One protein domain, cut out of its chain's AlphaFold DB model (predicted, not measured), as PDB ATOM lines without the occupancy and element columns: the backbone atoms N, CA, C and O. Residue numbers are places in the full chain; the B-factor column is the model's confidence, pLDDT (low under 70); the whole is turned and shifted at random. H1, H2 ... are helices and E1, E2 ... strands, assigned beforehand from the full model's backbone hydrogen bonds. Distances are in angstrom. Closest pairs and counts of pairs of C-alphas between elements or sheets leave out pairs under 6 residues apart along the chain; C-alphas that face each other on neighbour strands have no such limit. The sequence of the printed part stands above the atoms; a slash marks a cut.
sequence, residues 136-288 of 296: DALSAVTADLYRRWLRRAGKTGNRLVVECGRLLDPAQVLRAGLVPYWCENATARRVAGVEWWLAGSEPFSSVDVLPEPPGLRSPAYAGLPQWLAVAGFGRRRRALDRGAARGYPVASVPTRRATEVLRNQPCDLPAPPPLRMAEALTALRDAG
ATOM      1  N   ASP A 136      54.800  -7.595 -26.896       93.44
ATOM      2  CA  ASP A 136      53.963  -6.388 -27.006       93.44
ATOM      3  C   ASP A 136      53.403  -6.188 -28.415       93.44
ATOM      4  O   ASP A 136      52.284  -5.703 -28.568       93.44
ATOM      5  N   ALA A 137      54.155  -6.606 -29.441       93.62
ATOM      6  CA  ALA A 137      53.699  -6.571 -30.827       93.62
ATOM      7  C   ALA A 137      52.495  -7.504 -31.022       93.62
ATOM      8  O   ALA A 137      51.484  -7.109 -31.604       93.62
ATOM      9  N   LEU A 138      52.570  -8.724 -30.478       95.00
ATOM     10  CA  LEU A 138      51.461  -9.675 -30.523       95.00
ATOM     11  C   LEU A 138      50.256  -9.164 -29.720       95.00
ATOM     12  O   LEU A 138      49.122  -9.256 -30.199       95.00
ATOM     13  N   SER A 139      50.485  -8.585 -28.539       96.56
ATOM     14  CA  SER A 139      49.426  -7.995 -27.713       96.56
ATOM     15  C   SER A 139      48.720  -6.831 -28.403       96.56
ATOM     16  O   SER A 139      47.493  -6.813 -28.438       96.56
ATOM     17  N   ALA A 140      49.463  -5.898 -29.009       96.00
ATOM     18  CA  ALA A 140      48.905  -4.763 -29.745       96.00
ATOM     19  C   ALA A 140      48.023  -5.219 -30.918       96.00
ATOM     20  O   ALA A 140      46.871  -4.804 -31.045       96.00
ATOM     21  N   VAL A 141      48.530  -6.146 -31.736       95.81
ATOM     22  CA  VAL A 141      47.785  -6.684 -32.885       95.81
ATOM     23  C   VAL A 141      46.540  -7.444 -32.431       95.81
ATOM     24  O   VAL A 141      45.478  -7.320 -33.046       95.81
ATOM     25  N   THR A 142      46.642  -8.199 -31.334       96.12
ATOM     26  CA  THR A 142      45.496  -8.913 -30.761       96.12
ATOM     27  C   THR A 142      44.452  -7.943 -30.213       96.12
ATOM     28  O   THR A 142      43.259  -8.140 -30.450       96.12
ATOM     29  N   ALA A 143      44.870  -6.861 -29.555       97.50
ATOM     30  CA  ALA A 143      43.975  -5.817 -29.071       97.50
ATOM     31  C   ALA A 143      43.206  -5.155 -30.230       97.50
ATOM     32  O   ALA A 143      41.978  -5.019 -30.184       97.50
ATOM     33  N   ASP A 144      43.900  -4.821 -31.317       95.94
ATOM     34  CA  ASP A 144      43.290  -4.231 -32.510       95.94
ATOM     35  C   ASP A 144      42.319  -5.198 -33.208       95.94
ATOM     36  O   ASP A 144      41.227  -4.804 -33.639       95.94
ATOM     37  N   LEU A 145      42.679  -6.483 -33.283       96.06
ATOM     38  CA  LEU A 145      41.808  -7.552 -33.768       96.06
ATOM     39  C   LEU A 145      40.536  -7.658 -32.920       96.06
ATOM     40  O   LEU A 145      39.435  -7.627 -33.477       96.06
ATOM     41  N   TYR A 146      40.667  -7.724 -31.594       97.31
ATOM     42  CA  TYR A 146      39.530  -7.805 -30.676       97.31
ATOM     43  C   TYR A 146      38.624  -6.589 -30.805       97.31
ATOM     44  O   TYR A 146      37.409  -6.737 -30.910       97.31
ATOM     45  N   ARG A 147      39.196  -5.386 -30.883       96.38
ATOM     46  CA  ARG A 147      38.436  -4.151 -31.088       96.38
ATOM     47  C   ARG A 147      37.600  -4.196 -32.364       96.38
ATOM     48  O   ARG A 147      36.410  -3.876 -32.323       96.38
ATOM     49  N   ARG A 148      38.192  -4.604 -33.492       95.81
ATOM     50  CA  ARG A 148      37.475  -4.731 -34.774       95.81
ATOM     51  C   ARG A 148      36.414  -5.826 -34.732       95.81
ATOM     52  O   ARG A 148      35.301  -5.614 -35.209       95.81
ATOM     53  N   TRP A 149      36.740  -6.987 -34.174       96.75
ATOM     54  CA  TRP A 149      35.818  -8.116 -34.046       96.75
ATOM     55  C   TRP A 149      34.608  -7.775 -33.167       96.75
ATOM     56  O   TRP A 149      33.472  -7.949 -33.605       96.75
ATOM     57  N   LEU A 150      34.835  -7.182 -31.993       96.50
ATOM     58  CA  LEU A 150      33.779  -6.723 -31.093       96.50
ATOM     59  C   LEU A 150      32.857  -5.706 -31.782       96.50
ATOM     60  O   LEU A 150      31.638  -5.849 -31.726       96.50
ATOM     61  N   ARG A 151      33.413  -4.725 -32.502       96.00
ATOM     62  CA  ARG A 151      32.616  -3.741 -33.261       96.00
ATOM     63  C   ARG A 151      31.751  -4.376 -34.342       96.00
ATOM     64  O   ARG A 151      30.576  -4.037 -34.450       96.00
ATOM     65  N   ARG A 152      32.299  -5.321 -35.112       95.44
ATOM     66  CA  ARG A 152      31.524  -6.073 -36.117       95.44
ATOM     67  C   ARG A 152      30.395  -6.885 -35.484       95.44
ATOM     68  O   ARG A 152      29.350  -7.047 -36.100       95.44
ATOM     69  N   ALA A 153      30.582  -7.343 -34.249       94.81
ATOM     70  CA  ALA A 153      29.560  -8.014 -33.453       94.81
ATOM     71  C   ALA A 153      28.550  -7.052 -32.785       94.81
ATOM     72  O   ALA A 153      27.785  -7.475 -31.919       94.81
ATOM     73  N   GLY A 154      28.554  -5.760 -33.138       94.94
ATOM     74  CA  GLY A 154      27.658  -4.749 -32.568       94.94
ATOM     75  C   GLY A 154      28.041  -4.283 -31.160       94.94
ATOM     76  O   GLY A 154      27.247  -3.613 -30.501       94.94
ATOM     77  N   LYS A 155      29.240  -4.630 -30.674       95.12
ATOM     78  CA  LYS A 155      29.766  -4.187 -29.375       95.12
ATOM     79  C   LYS A 155      30.527  -2.876 -29.513       95.12
ATOM     80  O   LYS A 155      30.899  -2.459 -30.607       95.12
ATOM     81  N   THR A 156      30.820  -2.216 -28.395       93.75
ATOM     82  CA  THR A 156      31.512  -0.919 -28.454       93.75
ATOM     83  C   THR A 156      32.975  -1.048 -28.897       93.75
ATOM     84  O   THR A 156      33.506  -0.153 -29.564       93.75
ATOM     85  N   GLY A 157      33.649  -2.134 -28.495       95.06
ATOM     86  CA  GLY A 157      35.083  -2.348 -28.728       95.06
ATOM     87  C   GLY A 157      35.976  -1.242 -28.148       95.06
ATOM     88  O   GLY A 157      37.098  -1.056 -28.599       95.06
ATOM     89  N   ASN A 158      35.479  -0.451 -27.192       96.12
ATOM     90  CA  ASN A 158      36.170   0.732 -26.664       96.12
ATOM     91  C   ASN A 158      36.382   0.672 -25.143       96.12
ATOM     92  O   ASN A 158      36.536   1.710 -24.494       96.12
ATOM     93  N   ARG A 159      36.371  -0.529 -24.569       97.94
ATOM     94  CA  ARG A 159      36.721  -0.799 -23.174       97.94
ATOM     95  C   ARG A 159      37.918  -1.741 -23.183       97.94
ATOM     96  O   ARG A 159      37.823  -2.815 -23.765       97.94
ATOM     97  N   LEU A 160      39.024  -1.312 -22.592       98.62
ATOM     98  CA  LEU A 160      40.289  -2.039 -22.564       98.62
ATOM     99  C   LEU A 160      40.561  -2.570 -21.163       98.62
ATOM    100  O   LEU A 160      40.304  -1.880 -20.172       98.62
ATOM    101  N   VAL A 161      41.156  -3.753 -21.107       98.62
ATOM    102  CA  VAL A 161      41.872  -4.242 -19.935       98.62
ATOM    103  C   VAL A 161      43.324  -4.535 -20.302       98.62
ATOM    104  O   VAL A 161      43.601  -5.236 -21.271       98.62
ATOM    105  N   VAL A 162      44.238  -3.973 -19.517       98.69
ATOM    106  CA  VAL A 162      45.670  -4.255 -19.534       98.69
ATOM    107  C   VAL A 162      45.956  -5.223 -18.398       98.69
ATOM    108  O   VAL A 162      45.879  -4.867 -17.218       98.69
ATOM    109  N   GLU A 163      46.252  -6.459 -18.758       98.25
ATOM    110  CA  GLU A 163      46.569  -7.536 -17.828       98.25
ATOM    111  C   GLU A 163      48.080  -7.803 -17.869       98.25
ATOM    112  O   GLU A 163      48.708  -7.681 -18.921       98.25
ATOM    113  N   CYS A 164      48.689  -8.132 -16.731       97.38
ATOM    114  CA  CYS A 164      50.140  -8.274 -16.619       97.38
ATOM    115  C   CYS A 164      50.527  -9.633 -16.029       97.38
ATOM    116  O   CYS A 164      49.972 -10.048 -15.007       97.38
ATOM    117  N   GLY A 165      51.520 -10.286 -16.636       94.06
ATOM    118  CA  GLY A 165      52.100 -11.535 -16.152       94.06
ATOM    119  C   GLY A 165      51.056 -12.632 -15.979       94.06
ATOM    120  O   GLY A 165      50.379 -13.016 -16.926       94.06
ATOM    121  N   ARG A 166      50.919 -13.145 -14.760       93.62
ATOM    122  CA  ARG A 166      49.994 -14.235 -14.420       93.62
ATOM    123  C   ARG A 166      48.595 -13.753 -14.033       93.62
ATOM    124  O   ARG A 166      47.736 -14.581 -13.724       93.62
ATOM    125  N   LEU A 167      48.354 -12.442 -13.980       96.19
ATOM    126  CA  LEU A 167      47.042 -11.876 -13.659       96.19
ATOM    127  C   LEU A 167      46.183 -11.759 -14.922       96.19
ATOM    128  O   LEU A 167      45.863 -10.651 -15.336       96.19
ATOM    129  N   LEU A 168      45.811 -12.903 -15.504       96.06
ATOM    130  CA  LEU A 168      45.047 -12.998 -16.754       96.06
ATOM    131  C   LEU A 168      43.724 -13.756 -16.555       96.06
ATOM    132  O   LEU A 168      43.700 -14.787 -15.880       96.06
ATOM    133  N   ASP A 169      42.640 -13.304 -17.190       96.75
ATOM    134  CA  ASP A 169      41.389 -14.066 -17.326       96.75
ATOM    135  C   ASP A 169      40.688 -13.802 -18.680       96.75
ATOM    136  O   ASP A 169      39.724 -13.026 -18.767       96.75
ATOM    137  N   PRO A 170      41.115 -14.496 -19.756       95.31
ATOM    138  CA  PRO A 170      40.532 -14.332 -21.088       95.31
ATOM    139  C   PRO A 170      39.026 -14.631 -21.151       95.31
ATOM    140  O   PRO A 170      38.311 -14.053 -21.969       95.31
ATOM    141  N   ALA A 171      38.510 -15.509 -20.285       95.06
ATOM    142  CA  ALA A 171      37.088 -15.840 -20.271       95.06
ATOM    143  C   ALA A 171      36.249 -14.660 -19.760       95.06
ATOM    144  O   ALA A 171      35.202 -14.338 -20.331       95.06
ATOM    145  N   GLN A 172      36.714 -13.973 -18.712       96.94
ATOM    146  CA  GLN A 172      36.041 -12.780 -18.197       96.94
ATOM    147  C   GLN A 172      36.176 -11.581 -19.141       96.94
ATOM    148  O   GLN A 172      35.213 -10.822 -19.274       96.94
ATOM    149  N   VAL A 173      37.312 -11.439 -19.835       97.06
ATOM    150  CA  VAL A 173      37.509 -10.448 -20.913       97.06
ATOM    151  C   VAL A 173      36.416 -10.597 -21.974       97.06
ATOM    152  O   VAL A 173      35.719  -9.631 -22.290       97.06
ATOM    153  N   LEU A 174      36.217 -11.824 -22.470       95.00
ATOM    154  CA  LEU A 174      35.203 -12.140 -23.477       95.00
ATOM    155  C   LEU A 174      33.781 -11.892 -22.961       95.00
ATOM    156  O   LEU A 174      32.992 -11.232 -23.637       95.00
ATOM    157  N   ARG A 175      33.461 -12.354 -21.744       95.69
ATOM    158  CA  ARG A 175      32.144 -12.141 -21.113       95.69
ATOM    159  C   ARG A 175      31.788 -10.655 -21.003       95.69
ATOM    160  O   ARG A 175      30.625 -10.282 -21.157       95.69
ATOM    161  N   ALA A 176      32.769  -9.817 -20.680       96.19
ATOM    162  CA  ALA A 176      32.574  -8.389 -20.454       96.19
ATOM    163  C   ALA A 176      32.722  -7.529 -21.726       96.19
ATOM    164  O   ALA A 176      32.595  -6.303 -21.629       96.19
ATOM    165  N   GLY A 177      32.988  -8.141 -22.889       96.25
ATOM    166  CA  GLY A 177      33.170  -7.429 -24.159       96.25
ATOM    167  C   GLY A 177      34.384  -6.496 -24.154       96.25
ATOM    168  O   GLY A 177      34.331  -5.403 -24.719       96.25
ATOM    169  N   LEU A 178      35.454  -6.884 -23.453       97.75
ATOM    170  CA  LEU A 178      36.663  -6.077 -23.307       97.75
ATOM    171  C   LEU A 178      37.675  -6.390 -24.412       97.75
ATOM    172  O   LEU A 178      37.786  -7.517 -24.889       97.75
ATOM    173  N   VAL A 179      38.447  -5.375 -24.781       98.44
ATOM    174  CA  VAL A 179      39.667  -5.525 -25.572       98.44
ATOM    175  C   VAL A 179      40.800  -5.891 -24.605       98.44
ATOM    176  O   VAL A 179      40.995  -5.141 -23.648       98.44
ATOM    177  N   PRO A 180      41.518  -7.012 -24.793       98.19
ATOM    178  CA  PRO A 180      42.680  -7.346 -23.982       98.19
ATOM    179  C   PRO A 180      43.948  -6.696 -24.534       98.19
ATOM    180  O   PRO A 180      44.132  -6.604 -25.746       98.19
ATOM    181  N   TYR A 181      44.850  -6.326 -23.635       98.56
ATOM    182  CA  TYR A 181      46.261  -6.122 -23.925       98.56
ATOM    183  C   TYR A 181      47.073  -6.813 -22.832       98.56
ATOM    184  O   TYR A 181      46.838  -6.572 -21.646       98.56
ATOM    185  N   TRP A 182      48.035  -7.652 -23.216       97.88
ATOM    186  CA  TRP A 182      48.853  -8.397 -22.263       97.88
ATOM    187  C   TRP A 182      50.265  -7.834 -22.185       97.88
ATOM    188  O   TRP A 182      51.010  -7.856 -23.164       97.88
ATOM    189  N   CYS A 183      50.649  -7.380 -20.999       97.31
ATOM    190  CA  CYS A 183      52.051  -7.184 -20.666       97.31
ATOM    191  C   CYS A 183      52.607  -8.524 -20.173       97.31
ATOM    192  O   CYS A 183      52.120  -9.062 -19.180       97.31
ATOM    193  N   GLU A 184      53.647  -9.056 -20.821       94.94
ATOM    194  CA  GLU A 184      54.301 -10.304 -20.381       94.94
ATOM    195  C   GLU A 184      54.734 -10.240 -18.906       94.94
ATOM    196  O   GLU A 184      54.659 -11.221 -18.173       94.94
ATOM    197  N   ASN A 185      55.188  -9.070 -18.466       93.94
ATOM    198  CA  ASN A 185      55.654  -8.797 -17.114       93.94
ATOM    199  C   ASN A 185      55.594  -7.286 -16.847       93.94
ATOM    200  O   ASN A 185      55.271  -6.483 -17.725       93.94
ATOM    201  N   ALA A 186      55.946  -6.896 -15.623       95.88
ATOM    202  CA  ALA A 186      55.912  -5.510 -15.179       95.88
ATOM    203  C   ALA A 186      57.191  -4.716 -15.493       95.88
ATOM    204  O   ALA A 186      57.447  -3.699 -14.845       95.88
ATOM    205  N   THR A 187      58.042  -5.167 -16.422       95.62
ATOM    206  CA  THR A 187      59.251  -4.400 -16.764       95.62
ATOM    207  C   THR A 187      58.873  -3.066 -17.398       95.62
ATOM    208  O   THR A 187      57.901  -2.975 -18.154       95.62
ATOM    209  N   ALA A 188      59.644  -2.017 -17.108       94.88
ATOM    210  CA  ALA A 188      59.345  -0.661 -17.569       94.88
ATOM    211  C   ALA A 188      59.201  -0.594 -19.101       94.88
ATOM    212  O   ALA A 188      58.321   0.096 -19.612       94.88
ATOM    213  N   ARG A 189      60.000  -1.390 -19.829       94.25
ATOM    214  CA  ARG A 189      59.940  -1.513 -21.295       94.25
ATOM    215  C   ARG A 189      58.648  -2.138 -21.828       94.25
ATOM    216  O   ARG A 189      58.244  -1.789 -22.929       94.25
ATOM    217  N   ARG A 190      58.020  -3.083 -21.113       95.38
ATOM    218  CA  ARG A 190      56.734  -3.685 -21.532       95.38
ATOM    219  C   ARG A 190      55.580  -2.730 -21.251       95.38
ATOM    220  O   ARG A 190      54.712  -2.522 -22.089       95.38
ATOM    221  N   VAL A 191      55.632  -2.040 -20.112       97.38
ATOM    222  CA  VAL A 191      54.630  -1.015 -19.785       97.38
ATOM    223  C   VAL A 191      54.722   0.184 -20.736       97.38
ATOM    224  O   VAL A 191      53.698   0.676 -21.198       97.38
ATOM    225  N   ALA A 192      55.927   0.586 -21.141       96.62
ATOM    226  CA  ALA A 192      56.093   1.585 -22.197       96.62
ATOM    227  C   ALA A 192      55.486   1.122 -23.536       96.62
ATOM    228  O   ALA A 192      54.926   1.935 -24.267       96.62
ATOM    229  N   GLY A 193      55.550  -0.177 -23.853       95.94
ATOM    230  CA  GLY A 193      54.923  -0.753 -25.046       95.94
ATOM    231  C   GLY A 193      53.414  -0.499 -25.107       95.94
ATOM    232  O   GLY A 193      52.911  -0.030 -26.132       95.94
ATOM    233  N   VAL A 194      52.697  -0.720 -23.998       97.75
ATOM    234  CA  VAL A 194      51.256  -0.418 -23.936       97.75
ATOM    235  C   VAL A 194      50.978   1.084 -23.988       97.75
ATOM    236  O   VAL A 194      50.012   1.486 -24.631       97.75
ATOM    237  N   GLU A 195      51.822   1.925 -23.381       97.88
ATOM    238  CA  GLU A 195      51.695   3.392 -23.453       97.88
ATOM    239  C   GLU A 195      51.824   3.894 -24.897       97.88
ATOM    240  O   GLU A 195      50.983   4.668 -25.359       97.88
ATOM    241  N   TRP A 196      52.829   3.413 -25.631       96.44
ATOM    242  CA  TRP A 196      53.040   3.770 -27.034       96.44
ATOM    243  C   TRP A 196      51.898   3.302 -27.930       96.44
ATOM    244  O   TRP A 196      51.398   4.079 -28.747       96.44
ATOM    245  N   TRP A 197      51.440   2.060 -27.757       96.75
ATOM    246  CA  TRP A 197      50.292   1.559 -28.509       96.75
ATOM    247  C   TRP A 197      49.022   2.362 -28.198       96.75
ATOM    248  O   TRP A 197      48.313   2.765 -29.121       96.75
ATOM    249  N   LEU A 198      48.754   2.670 -26.926       98.00
ATOM    250  CA  LEU A 198      47.611   3.490 -26.514       98.00
ATOM    251  C   LEU A 198      47.667   4.912 -27.082       98.00
ATOM    252  O   LEU A 198      46.627   5.446 -27.463       98.00
ATOM    253  N   ALA A 199      48.858   5.511 -27.168       97.00
ATOM    254  CA  ALA A 199      49.055   6.835 -27.751       97.00
ATOM    255  C   ALA A 199      48.756   6.876 -29.260       97.00
ATOM    256  O   ALA A 199      48.250   7.885 -29.748       97.00
ATOM    257  N   GLY A 200      49.032   5.786 -29.983       95.19
ATOM    258  CA  GLY A 200      48.701   5.638 -31.407       95.19
ATOM    259  C   GLY A 200      47.300   5.085 -31.686       95.19
ATOM    260  O   GLY A 200      46.851   5.087 -32.831       95.19
ATOM    261  N   SER A 201      46.601   4.601 -30.660       95.69
ATOM    262  CA  SER A 201      45.297   3.959 -30.800       95.69
ATOM    263  C   SER A 201      44.150   4.961 -30.807       95.69
ATOM    264  O   SER A 201      44.193   6.026 -30.192       95.69
ATOM    265  N   GLU A 202      43.032   4.564 -31.414       95.31
ATOM    266  CA  GLU A 202      41.782   5.266 -31.163       95.31
ATOM    267  C   GLU A 202      41.455   5.263 -29.645       95.31
ATOM    268  O   GLU A 202      41.621   4.243 -28.969       95.31
ATOM    269  N   PRO A 203      40.866   6.336 -29.096       96.62
ATOM    270  CA  PRO A 203      40.616   6.451 -27.662       96.62
ATOM    271  C   PRO A 203      39.709   5.358 -27.079       96.62
ATOM    272  O   PRO A 203      38.727   4.941 -27.704       96.62
ATOM    273  N   PHE A 204      39.985   4.973 -25.831       98.38
ATOM    274  CA  PHE A 204      39.154   4.062 -25.044       98.38
ATOM    275  C   PHE A 204      38.271   4.824 -24.047       98.38
ATOM    276  O   PHE A 204      38.658   5.828 -23.443       98.38
ATOM    277  N   SER A 205      37.045   4.342 -23.856       97.56
ATOM    278  CA  SER A 205      36.128   4.854 -22.835       97.56
ATOM    279  C   SER A 205      36.573   4.451 -21.427       97.56
ATOM    280  O   SER A 205      36.488   5.263 -20.505       97.56
ATOM    281  N   SER A 206      37.099   3.235 -21.269       97.81
ATOM    282  CA  SER A 206      37.682   2.742 -20.025       97.81
ATOM    283  C   SER A 206      38.984   2.003 -20.279       97.81
ATOM    284  O   SER A 206      39.067   1.242 -21.243       97.81
ATOM    285  N   VAL A 207      39.951   2.198 -19.383       98.56
ATOM    286  CA  VAL A 207      41.170   1.391 -19.305       98.56
ATOM    287  C   VAL A 207      41.295   0.864 -17.877       98.56
ATOM    288  O   VAL A 207      41.421   1.637 -16.921       98.56
ATOM    289  N   ASP A 208      41.175  -0.452 -17.746       98.00
ATOM    290  CA  ASP A 208      41.432  -1.213 -16.526       98.00
ATOM    291  C   ASP A 208      42.850  -1.765 -16.553       98.00
ATOM    292  O   ASP A 208      43.264  -2.309 -17.566       98.00
ATOM    293  N   VAL A 209      43.586  -1.662 -15.452       98.50
ATOM    294  CA  VAL A 209      44.966  -2.140 -15.355       98.50
ATOM    295  C   VAL A 209      45.096  -3.081 -14.162       98.50
ATOM    296  O   VAL A 209      44.771  -2.711 -13.028       98.50
ATOM    297  N   LEU A 210      45.588  -4.291 -14.420       97.81
ATOM    298  CA  LEU A 210      45.879  -5.323 -13.426       97.81
ATOM    299  C   LEU A 210      47.393  -5.593 -13.407       97.81
ATOM    300  O   LEU A 210      47.857  -6.508 -14.084       97.81
ATOM    301  N   PRO A 211      48.181  -4.793 -12.665       96.69
ATOM    302  CA  PRO A 211      49.629  -4.948 -12.638       96.69
ATOM    303  C   PRO A 211      50.015  -6.128 -11.739       96.69
ATOM    304  O   PRO A 211      49.668  -6.142 -10.559       96.69
ATOM    305  N   GLU A 212      50.762  -7.109 -12.246       94.88
ATOM    306  CA  GLU A 212      51.379  -8.108 -11.371       94.88
ATOM    307  C   GLU A 212      52.627  -7.490 -10.722       94.88
ATOM    308  O   GLU A 212      53.501  -6.999 -11.439       94.88
ATOM    309  N   PRO A 213      52.742  -7.478  -9.382       93.62
ATOM    310  CA  PRO A 213      53.953  -6.997  -8.735       93.62
ATOM    311  C   PRO A 213      55.158  -7.881  -9.099       93.62
ATOM    312  O   PRO A 213      55.065  -9.100  -8.963       93.62
ATOM    313  N   PRO A 214      56.304  -7.299  -9.503       90.44
ATOM    314  CA  PRO A 214      57.499  -8.062  -9.884       90.44
ATOM    315  C   PRO A 214      58.194  -8.764  -8.705       90.44
ATOM    316  O   PRO A 214      59.161  -9.490  -8.901       90.44
ATOM    317  N   GLY A 215      57.750  -8.536  -7.467       89.50
ATOM    318  CA  GLY A 215      58.297  -9.172  -6.268       89.50
ATOM    319  C   GLY A 215      59.529  -8.474  -5.691       89.50
ATOM    320  O   GLY A 215      59.944  -8.789  -4.579       89.50
ATOM    321  N   LEU A 216      60.090  -7.486  -6.392       86.88
ATOM    322  CA  LEU A 216      61.286  -6.763  -5.968       86.88
ATOM    323  C   LEU A 216      61.240  -5.283  -6.368       86.88
ATOM    324  O   LEU A 216      60.482  -4.871  -7.246       86.88
ATOM    325  N   ARG A 217      62.052  -4.457  -5.703       87.69
ATOM    326  CA  ARG A 217      62.216  -3.037  -6.047       87.69
ATOM    327  C   ARG A 217      63.430  -2.883  -6.957       87.69
ATOM    328  O   ARG A 217      64.553  -3.009  -6.492       87.69
ATOM    329  N   SER A 218      63.201  -2.596  -8.233       86.56
ATOM    330  CA  SER A 218      64.258  -2.297  -9.202       86.56
ATOM    331  C   SER A 218      63.740  -1.287 -10.227       86.56
ATOM    332  O   SER A 218      62.558  -1.355 -10.577       86.56
ATOM    333  N   PRO A 219      64.584  -0.362 -10.718       85.81
ATOM    334  CA  PRO A 219      64.200   0.557 -11.789       85.81
ATOM    335  C   PRO A 219      63.949  -0.143 -13.131       85.81
ATOM    336  O   PRO A 219      63.360   0.462 -14.020       85.81
ATOM    337  N   ALA A 220      64.336  -1.415 -13.272       89.19
ATOM    338  CA  ALA A 220      63.987  -2.234 -14.430       89.19
ATOM    339  C   ALA A 220      62.467  -2.489 -14.547       89.19
ATOM    340  O   ALA A 220      61.972  -2.848 -15.619       89.19
ATOM    341  N   TYR A 221      61.713  -2.293 -13.458       93.81
ATOM    342  CA  TYR A 221      60.266  -2.486 -13.408       93.81
ATOM    343  C   TYR A 221      59.497  -1.171 -13.332       93.81
ATOM    344  O   TYR A 221      59.911  -0.210 -12.683       93.81
ATOM    345  N   ALA A 222      58.328  -1.161 -13.964       96.31
ATOM    346  CA  ALA A 222      57.401  -0.047 -13.934       96.31
ATOM    347  C   ALA A 222      56.951   0.246 -12.500       96.31
ATOM    348  O   ALA A 222      56.603  -0.660 -11.740       96.31
ATOM    349  N   GLY A 223      56.920   1.521 -12.122       95.81
ATOM    350  CA  GLY A 223      56.314   1.957 -10.867       95.81
ATOM    351  C   GLY A 223      54.792   2.084 -10.972       95.81
ATOM    352  O   GLY A 223      54.230   2.161 -12.064       95.81
ATOM    353  N   LEU A 224      54.112   2.216  -9.825       97.06
ATOM    354  CA  LEU A 224      52.687   2.580  -9.799       97.06
ATOM    355  C   LEU A 224      52.358   3.848 -10.611       97.06
ATOM    356  O   LEU A 224      51.326   3.834 -11.276       97.06
ATOM    357  N   PRO A 225      53.190   4.916 -10.622       97.19
ATOM    358  CA  PRO A 225      52.922   6.082 -11.462       97.19
ATOM    359  C   PRO A 225      52.800   5.755 -12.955       97.19
ATOM    360  O   PRO A 225      51.917   6.296 -13.611       97.19
ATOM    361  N   GLN A 226      53.617   4.836 -13.476       97.81
ATOM    362  CA  GLN A 226      53.551   4.430 -14.882       97.81
ATOM    363  C   GLN A 226      52.279   3.617 -15.161       97.81
ATOM    364  O   GLN A 226      51.537   3.904 -16.094       97.81
ATOM    365  N   TRP A 227      51.923   2.674 -14.284       98.31
ATOM    366  CA  TRP A 227      50.651   1.952 -14.412       98.31
ATOM    367  C   TRP A 227      49.418   2.866 -14.321       98.31
ATOM    368  O   TRP A 227      48.416   2.641 -15.002       98.31
ATOM    369  N   LEU A 228      49.480   3.920 -13.501       98.06
ATOM    370  CA  LEU A 228      48.446   4.953 -13.447       98.06
ATOM    371  C   LEU A 228      48.390   5.779 -14.738       98.06
ATOM    372  O   LEU A 228      47.292   6.144 -15.159       98.06
ATOM    373  N   ALA A 229      49.533   6.048 -15.377       98.06
ATOM    374  CA  ALA A 229      49.585   6.711 -16.678       98.06
ATOM    375  C   ALA A 229      48.894   5.868 -17.762       98.06
ATOM    376  O   ALA A 229      48.034   6.391 -18.472       98.06
ATOM    377  N   VAL A 230      49.139   4.551 -17.790       98.56
ATOM    378  CA  VAL A 230      48.412   3.596 -18.653       98.56
ATOM    379  C   VAL A 230      46.901   3.661 -18.411       98.56
ATOM    380  O   VAL A 230      46.123   3.859 -19.346       98.56
ATOM    381  N   ALA A 231      46.456   3.573 -17.152       98.44
ATOM    382  CA  ALA A 231      45.036   3.708 -16.817       98.44
ATOM    383  C   ALA A 231      44.462   5.077 -17.245       98.44
ATOM    384  O   ALA A 231      43.273   5.197 -17.551       98.44
ATOM    385  N   GLY A 232      45.310   6.109 -17.290       98.06
ATOM    386  CA  GLY A 232      44.997   7.479 -17.683       98.06
ATOM    387  C   GLY A 232      44.457   7.644 -19.104       98.06
ATOM    388  O   GLY A 232      43.716   8.599 -19.347       98.06
ATOM    389  N   PHE A 233      44.733   6.700 -20.009       98.25
ATOM    390  CA  PHE A 233      44.201   6.705 -21.378       98.25
ATOM    391  C   PHE A 233      42.682   6.455 -21.449       98.25
ATOM    392  O   PHE A 233      42.051   6.713 -22.477       98.25
ATOM    393  N   GLY A 234      42.056   6.003 -20.357       97.75
ATOM    394  CA  GLY A 234      40.603   5.872 -20.261       97.75
ATOM    395  C   GLY A 234      39.891   7.224 -20.135       97.75
ATOM    396  O   GLY A 234      40.114   7.988 -19.192       97.75
ATOM    397  N   ARG A 235      38.964   7.524 -21.051       96.75
ATOM    398  CA  ARG A 235      38.231   8.807 -21.044       96.75
ATOM    399  C   ARG A 235      37.241   8.946 -19.888       96.75
ATOM    400  O   ARG A 235      37.187   9.997 -19.261       96.75
ATOM    401  N   ARG A 236      36.442   7.909 -19.629       95.50
ATOM    402  CA  ARG A 236      35.384   7.897 -18.603       95.50
ATOM    403  C   ARG A 236      35.803   7.149 -17.344       95.50
ATOM    404  O   ARG A 236      35.376   7.507 -16.254       95.50
ATOM    405  N   ARG A 237      36.619   6.103 -17.488       93.81
ATOM    406  CA  ARG A 237      37.086   5.284 -16.365       93.81
ATOM    407  C   ARG A 237      38.568   4.961 -16.498       93.81
ATOM    408  O   ARG A 237      39.002   4.463 -17.530       93.81
ATOM    409  N   ARG A 238      39.299   5.234 -15.420       95.81
ATOM    410  CA  ARG A 238      40.749   5.060 -15.277       95.81
ATOM    411  C   ARG A 238      40.966   4.214 -14.036       95.81
ATOM    412  O   ARG A 238      40.843   4.726 -12.923       95.81
ATOM    413  N   ALA A 239      41.132   2.912 -14.210       95.62
ATOM    414  CA  ALA A 239      41.107   1.983 -13.091       95.62
ATOM    415  C   ALA A 239      42.426   1.224 -12.992       95.62
ATOM    416  O   ALA A 239      42.824   0.538 -13.923       95.62
ATOM    417  N   LEU A 240      43.059   1.317 -11.827       97.50
ATOM    418  CA  LEU A 240      44.154   0.450 -11.416       97.50
ATOM    419  C   LEU A 240      43.637  -0.474 -10.313       97.50
ATOM    420  O   LEU A 240      43.000   0.013  -9.370       97.50
ATOM    421  N   ASP A 241      43.887  -1.783 -10.406       96.56
ATOM    422  CA  ASP A 241      43.454  -2.707  -9.356       96.56
ATOM    423  C   ASP A 241      44.070  -2.328  -8.003       96.56
ATOM    424  O   ASP A 241      45.279  -2.413  -7.785       96.56
ATOM    425  N   ARG A 242      43.212  -1.945  -7.052       94.81
ATOM    426  CA  ARG A 242      43.635  -1.529  -5.707       94.81
ATOM    427  C   ARG A 242      44.271  -2.674  -4.921       94.81
ATOM    428  O   ARG A 242      45.128  -2.417  -4.080       94.81
ATOM    429  N   GLY A 243      43.834  -3.911  -5.172       92.44
ATOM    430  CA  GLY A 243      44.370  -5.100  -4.510       92.44
ATOM    431  C   GLY A 243      45.841  -5.303  -4.853       92.44
ATOM    432  O   GLY A 243      46.674  -5.372  -3.953       92.44
ATOM    433  N   ALA A 244      46.154  -5.296  -6.147       92.06
ATOM    434  CA  ALA A 244      47.517  -5.348  -6.646       92.06
ATOM    435  C   ALA A 244      48.340  -4.111  -6.251       92.06
ATOM    436  O   ALA A 244      49.479  -4.240  -5.801       92.06
ATOM    437  N   ALA A 245      47.755  -2.909  -6.327       95.19
ATOM    438  CA  ALA A 245      48.468  -1.668  -6.027       95.19
ATOM    439  C   ALA A 245      48.921  -1.549  -4.560       95.19
ATOM    440  O   ALA A 245      49.975  -0.976  -4.292       95.19
ATOM    441  N   ARG A 246      48.165  -2.104  -3.599       94.25
ATOM    442  CA  ARG A 246      48.435  -1.952  -2.155       94.25
ATOM    443  C   ARG A 246      49.806  -2.481  -1.724       94.25
ATOM    444  O   ARG A 246      50.392  -1.945  -0.789       94.25
ATOM    445  N   GLY A 247      50.284  -3.545  -2.365       89.81
ATOM    446  CA  GLY A 247      51.552  -4.200  -2.032       89.81
ATOM    447  C   GLY A 247      52.641  -4.043  -3.094       89.81
ATOM    448  O   GLY A 247      53.725  -4.610  -2.949       89.81
ATOM    449  N   TYR A 248      52.371  -3.285  -4.155       95.19
ATOM    450  CA  TYR A 248      53.289  -3.104  -5.272       95.19
ATOM    451  C   TYR A 248      54.578  -2.366  -4.837       95.19
ATOM    452  O   TYR A 248      54.506  -1.425  -4.040       95.19
ATOM    453  N   PRO A 249      55.773  -2.727  -5.347       93.38
ATOM    454  CA  PRO A 249      56.061  -3.786  -6.323       93.38
ATOM    455  C   PRO A 249      56.386  -5.158  -5.705       93.38
ATOM    456  O   PRO A 249      56.744  -6.074  -6.432       93.38
ATOM    457  N   VAL A 250      56.314  -5.316  -4.380       91.62
ATOM    458  CA  VAL A 250      56.956  -6.450  -3.686       91.62
ATOM    459  C   VAL A 250      55.987  -7.585  -3.350       91.62
ATOM    460  O   VAL A 250      56.353  -8.753  -3.415       91.62
ATOM    461  N   ALA A 251      54.759  -7.277  -2.941       91.00
ATOM    462  CA  ALA A 251      53.847  -8.304  -2.452       91.00
ATOM    463  C   ALA A 251      53.312  -9.171  -3.599       91.00
ATOM    464  O   ALA A 251      52.810  -8.647  -4.586       91.00
ATOM    465  N   SER A 252      53.344 -10.494  -3.433       89.31
ATOM    466  CA  SER A 252      52.711 -11.416  -4.381       89.31
ATOM    467  C   SER A 252      51.189 -11.243  -4.391       89.31
ATOM    468  O   SER A 252      50.562 -11.057  -3.344       89.31
ATOM    469  N   VAL A 253      50.591 -11.338  -5.581       92.50
ATOM    470  CA  VAL A 253      49.141 -11.274  -5.792       92.50
ATOM    471  C   VAL A 253      48.656 -12.639  -6.292       92.50
ATOM    472  O   VAL A 253      49.232 -13.185  -7.238       92.50
ATOM    473  N   PRO A 254      47.603 -13.226  -5.690       93.56
ATOM    474  CA  PRO A 254      47.021 -14.470  -6.183       93.56
ATOM    475  C   PRO A 254      46.476 -14.317  -7.608       93.56
ATOM    476  O   PRO A 254      45.766 -13.355  -7.889       93.56
ATOM    477  N   THR A 255      46.702 -15.301  -8.478       92.31
ATOM    478  CA  THR A 255      46.241 -15.267  -9.884       92.31
ATOM    479  C   THR A 255      44.726 -15.119 -10.018       92.31
ATOM    480  O   THR A 255      44.253 -14.371 -10.871       92.31
ATOM    481  N   ARG A 256      43.948 -15.710  -9.094       95.56
ATOM    482  CA  ARG A 256      42.479 -15.548  -9.016       95.56
ATOM    483  C   ARG A 256      42.010 -14.092  -8.924       95.56
ATOM    484  O   ARG A 256      40.836 -13.818  -9.166       95.56
ATOM    485  N   ARG A 257      42.903 -13.157  -8.573       95.56
ATOM    486  CA  ARG A 257      42.597 -11.727  -8.506       95.56
ATOM    487  C   ARG A 257      42.093 -11.188  -9.842       95.56
ATOM    488  O   ARG A 257      41.173 -10.374  -9.828       95.56
ATOM    489  N   ALA A 258      42.639 -11.658 -10.967       96.31
ATOM    490  CA  ALA A 258      42.178 -11.251 -12.294       96.31
ATOM    491  C   ALA A 258      40.690 -11.572 -12.484       96.31
ATOM    492  O   ALA A 258      39.885 -10.680 -12.753       96.31
ATOM    493  N   THR A 259      40.297 -12.813 -12.185       96.81
ATOM    494  CA  THR A 259      38.896 -13.249 -12.189       96.81
ATOM    495  C   THR A 259      38.026 -12.423 -11.244       96.81
ATOM    496  O   THR A 259      36.933 -12.013 -11.623       96.81
ATOM    497  N   GLU A 260      38.473 -12.170 -10.010       95.88
ATOM    498  CA  GLU A 260      37.705 -11.399  -9.020       95.88
ATOM    499  C   GLU A 260      37.425  -9.967  -9.485       95.88
ATOM    500  O   GLU A 260      36.310  -9.469  -9.330       95.88
ATOM    501  N   VAL A 261      38.429  -9.307 -10.064       95.38
ATOM    502  CA  VAL A 261      38.298  -7.943 -10.583       95.38
ATOM    503  C   VAL A 261      37.392  -7.932 -11.810       95.38
ATOM    504  O   VAL A 261      36.452  -7.136 -11.874       95.38
ATOM    505  N   LEU A 262      37.632  -8.830 -12.765       96.38
ATOM    506  CA  LEU A 262      36.930  -8.827 -14.044       96.38
ATOM    507  C   LEU A 262      35.498  -9.350 -13.947       96.38
ATOM    508  O   LEU A 262      34.647  -8.897 -14.707       96.38
ATOM    509  N   ARG A 263      35.170 -10.207 -12.973       95.56
ATOM    510  CA  ARG A 263      33.783 -10.637 -12.714       95.56
ATOM    511  C   ARG A 263      32.858  -9.470 -12.359       95.56
ATOM    512  O   ARG A 263      31.677  -9.519 -12.685       95.56
ATOM    513  N   ASN A 264      33.394  -8.404 -11.761       93.56
ATOM    514  CA  ASN A 264      32.626  -7.202 -11.425       93.56
ATOM    515  C   ASN A 264      32.336  -6.306 -12.640       93.56
ATOM    516  O   ASN A 264      31.586  -5.337 -12.525       93.56
ATOM    517  N   GLN A 265      32.912  -6.603 -13.809       94.31
ATOM    518  CA  GLN A 265      32.566  -5.910 -15.047       94.31
ATOM    519  C   GLN A 265      31.183  -6.367 -15.540       94.31
ATOM    520  O   GLN A 265      30.908  -7.575 -15.528       94.31
ATOM    521  N   PRO A 266      30.329  -5.449 -16.031       92.94
ATOM    522  CA  PRO A 266      29.050  -5.812 -16.637       92.94
ATOM    523  C   PRO A 266      29.228  -6.821 -17.776       92.94
ATOM    524  O   PRO A 266      30.138  -6.664 -18.592       92.94
ATOM    525  N   CYS A 267      28.363  -7.842 -17.827       93.06
ATOM    526  CA  CYS A 267      28.280  -8.740 -18.982       93.06
ATOM    527  C   CYS A 267      27.885  -7.937 -20.225       93.06
ATOM    528  O   CYS A 267      26.945  -7.146 -20.163       93.06
ATOM    529  N   ASP A 268      28.536  -8.202 -21.354       93.19
ATOM    530  CA  ASP A 268      28.175  -7.602 -22.636       93.19
ATOM    531  C   ASP A 268      27.400  -8.618 -23.488       93.19
ATOM    532  O   ASP A 268      27.946  -9.282 -24.370       93.19
ATOM    533  N   LEU A 269      26.110  -8.782 -23.185       90.62
ATOM    534  CA  LEU A 269      25.225  -9.715 -23.889       90.62
ATOM    535  C   LEU A 269      24.579  -9.077 -25.134       90.62
ATOM    536  O   LEU A 269      24.356  -7.866 -25.151       90.62
ATOM    537  N   PRO A 270      24.279  -9.861 -26.187       92.19
ATOM    538  CA  PRO A 270      24.612 -11.282 -26.358       92.19
ATOM    539  C   PRO A 270      26.119 -11.502 -26.567       92.19
ATOM    540  O   PRO A 270      26.825 -10.568 -26.937       92.19
ATOM    541  N   ALA A 271      26.626 -12.714 -26.330       90.31
ATOM    542  CA  ALA A 271      28.038 -13.012 -26.581       90.31
ATOM    543  C   ALA A 271      28.389 -12.786 -28.069       90.31
ATOM    544  O   ALA A 271      27.568 -13.106 -28.935       90.31
ATOM    545  N   PRO A 272      29.575 -12.235 -28.387       92.56
ATOM    546  CA  PRO A 272      29.996 -12.079 -29.774       92.56
ATOM    547  C   PRO A 272      30.149 -13.455 -30.452       92.56
ATOM    548  O   PRO A 272      30.493 -14.436 -29.784       92.56
ATOM    549  N   PRO A 273      29.911 -13.556 -31.773       93.31
ATOM    550  CA  PRO A 273      30.097 -14.804 -32.505       93.31
ATOM    551  C   PRO A 273      31.573 -15.228 -32.476       93.31
ATOM    552  O   PRO A 273      32.442 -14.353 -32.445       93.31
ATOM    553  N   PRO A 274      31.885 -16.537 -32.540       92.88
ATOM    554  CA  PRO A 274      33.262 -17.020 -32.510       92.88
ATOM    555  C   PRO A 274      34.155 -16.324 -33.542       92.88
ATOM    556  O   PRO A 274      33.782 -16.185 -34.710       92.88
ATOM    557  N   LEU A 275      35.345 -15.908 -33.112       92.62
ATOM    558  CA  LEU A 275      36.350 -15.348 -34.004       92.62
ATOM    559  C   LEU A 275      36.895 -16.454 -34.915       92.62
ATOM    560  O   LEU A 275      37.423 -17.461 -34.443       92.62
ATOM    561  N   ARG A 276      36.766 -16.272 -36.232       91.38
ATOM    562  CA  ARG A 276      37.250 -17.256 -37.207       91.38
ATOM    563  C   ARG A 276      38.763 -17.152 -37.358       91.38
ATOM    564  O   ARG A 276      39.301 -16.051 -37.442       91.38
ATOM    565  N   MET A 277      39.437 -18.292 -37.508       91.00
ATOM    566  CA  MET A 277      40.897 -18.304 -37.648       91.00
ATOM    567  C   MET A 277      41.385 -17.524 -38.875       91.00
ATOM    568  O   MET A 277      42.381 -16.819 -38.788       91.00
ATOM    569  N   ALA A 278      40.662 -17.587 -39.998       90.62
ATOM    570  CA  ALA A 278      41.003 -16.802 -41.186       90.62
ATOM    571  C   ALA A 278      41.038 -15.292 -40.887       90.62
ATOM    572  O   ALA A 278      41.966 -14.607 -41.301       90.62
ATOM    573  N   GLU A 279      40.080 -14.785 -40.103       92.00
ATOM    574  CA  GLU A 279      40.049 -13.374 -39.700       92.00
ATOM    575  C   GLU A 279      41.218 -13.024 -38.771       92.00
ATOM    576  O   GLU A 279      41.815 -11.956 -38.905       92.00
ATOM    577  N   ALA A 280      41.563 -13.931 -37.850       93.69
ATOM    578  CA  ALA A 280      42.708 -13.755 -36.965       93.69
ATOM    579  C   ALA A 280      44.029 -13.722 -37.751       93.69
ATOM    580  O   ALA A 280      44.826 -12.809 -37.561       93.69
ATOM    581  N   LEU A 281      44.236 -14.658 -38.680       93.12
ATOM    582  CA  LEU A 281      45.438 -14.728 -39.516       93.12
ATOM    583  C   LEU A 281      45.585 -13.514 -40.433       93.12
ATOM    584  O   LEU A 281      46.689 -12.993 -40.566       93.12
ATOM    585  N   THR A 282      44.493 -13.039 -41.040       91.94
ATOM    586  CA  THR A 282      44.508 -11.798 -41.826       91.94
ATOM    587  C   THR A 282      44.920 -10.614 -40.956       91.94
ATOM    588  O   THR A 282      45.823  -9.874 -41.324       91.94
ATOM    589  N   ALA A 283      44.354 -10.470 -39.753       91.25
ATOM    590  CA  ALA A 283      44.752  -9.393 -38.848       91.25
ATOM    591  C   ALA A 283      46.220  -9.492 -38.402       91.25
ATOM    592  O   ALA A 283      46.900  -8.469 -38.337       91.25
ATOM    593  N   LEU A 284      46.710 -10.704 -38.121       92.06
ATOM    594  CA  LEU A 284      48.110 -10.945 -37.773       92.06
ATOM    595  C   LEU A 284      49.060 -10.615 -38.934       92.06
ATOM    596  O   LEU A 284      50.144 -10.102 -38.685       92.06
ATOM    597  N   ARG A 285      48.665 -10.863 -40.188       91.25
ATOM    598  CA  ARG A 285      49.449 -10.493 -41.380       91.25
ATOM    599  C   ARG A 285      49.445  -8.984 -41.611       91.25
ATOM    600  O   ARG A 285      50.508  -8.374 -41.661       91.25
ATOM    601  N   ASP A 286      48.259  -8.392 -41.700       87.56
ATOM    602  CA  ASP A 286      48.083  -7.011 -42.157       87.56
ATOM    603  C   ASP A 286      48.555  -5.997 -41.110       87.56
ATOM    604  O   ASP A 286      49.302  -5.071 -41.414       87.56
ATOM    605  N   ALA A 287      48.134  -6.171 -39.853       81.19
ATOM    606  CA  ALA A 287      48.512  -5.258 -38.775       81.19
ATOM    607  C   ALA A 287      49.839  -5.661 -38.121       81.19
ATOM    608  O   ALA A 287      50.567  -4.806 -37.617       81.19
ATOM    609  N   GLY A 288      50.167  -6.956 -38.131       77.75
ATOM    610  CA  GLY A 288      51.370  -7.464 -37.489       77.75
ATOM    611  C   GLY A 288      52.658  -7.128 -38.218       77.75
ATOM    612  O   GLY A 288      53.646  -6.859 -37.540       77.75
TER     613      GLY A 288
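AT A GLANCE: This is residues 136 to 288 of the 296 residues of an uncharacterized protein of Micromonospora aurantiaca (UniProt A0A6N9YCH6). A twisted sheet of four parallel strands makes the core, with H3 and H4 side by side covering one face. The long helix H1 runs along the edge strand E2, H7 packs across H1, and the short helices H2 and H6, side by side, graze the sheet. The 153 printed residues have seven named helices and four named strands, in the order H1 E1 H2 E2 H3 E3 H4 E4 H5 H6 H7; the sheet's order is E2 E1 E3 E4, and the class is mixed. The whole is compact, with a radius of gyration of the C-alphas of 14.9 A and spans of 43 by 31 by 27 A.

HOW THE PARTS SIT: In the sheet, E2, residues 179 to 183, is an edge strand beside E1, residues 159 to 164; N 181 and O 161 are 2.9 A apart, within hydrogen-bond range. E1 also pairs with E3, residues 204 to 210, through N 162 and O 208 at 2.7 A, and E3 with the other edge strand, E4, residues 234 to 240, through N 209 and O 239 at 2.8 A. The sheet is twisted, with C-alphas up to 4.1 A off its best plane. H3, residues 188 to 200, lies over E1 at a height of 9.7 A over the sheet, and H4, residues 224 to 232, over E4 at 7.8 A; both are on the same face, making two layers, helices over a sheet. They touch at a shallow tilt of 17 degrees, the same way, with the C-alphas of Glu 195 and Val 230 closest at 5.8 A. E3, H4, E4 form a strand-helix-strand unit, two parallel neighbour strands with a helix between, and so do E1, E2 and H2, residues 170 to 175; E2, H3, E3 form a split one, with E1 between its strands. These three crossovers are right-handed. H1, residues 136 to 152, is over none of the strands; its C-alpha 139 is 5.3 A from that of Tyr 181. With residues 141 to 145 alone it touches H7, residues 277 to 286, at a steep tilt of 56 degrees; the C-alphas of Leu 145 and Ala 283 are closest at 6.2 A. H2 touches H6, residues 257 to 263, with the C-alphas of Gln 172 and Leu 262 closest at 5.8 A. H5, residues 242 to 247, only grazes the sheet. Every O i to N i+4 pair is within hydrogen-bond range in H1, H2, H3, H4, H6 and H7; in H5 it is 1 of 2.

IN THESE COORDINATES: H1 begins at C-alpha 136 (53.963, -6.388, -27.006) and is 24.2 A long; H3 is 18.6 A and E1 16.7 A. H7 ends at C-alpha 286 (48.083, -7.011, -42.157).

THE WHOLE: The C-alphas of Ser 218 and Pro 270, the two farthest apart, are 44.1 A apart. The printed part has no cut. The links E3 to H4 and H6 to H7 are long, 13 residues each. No printed residue has a pLDDT under 70.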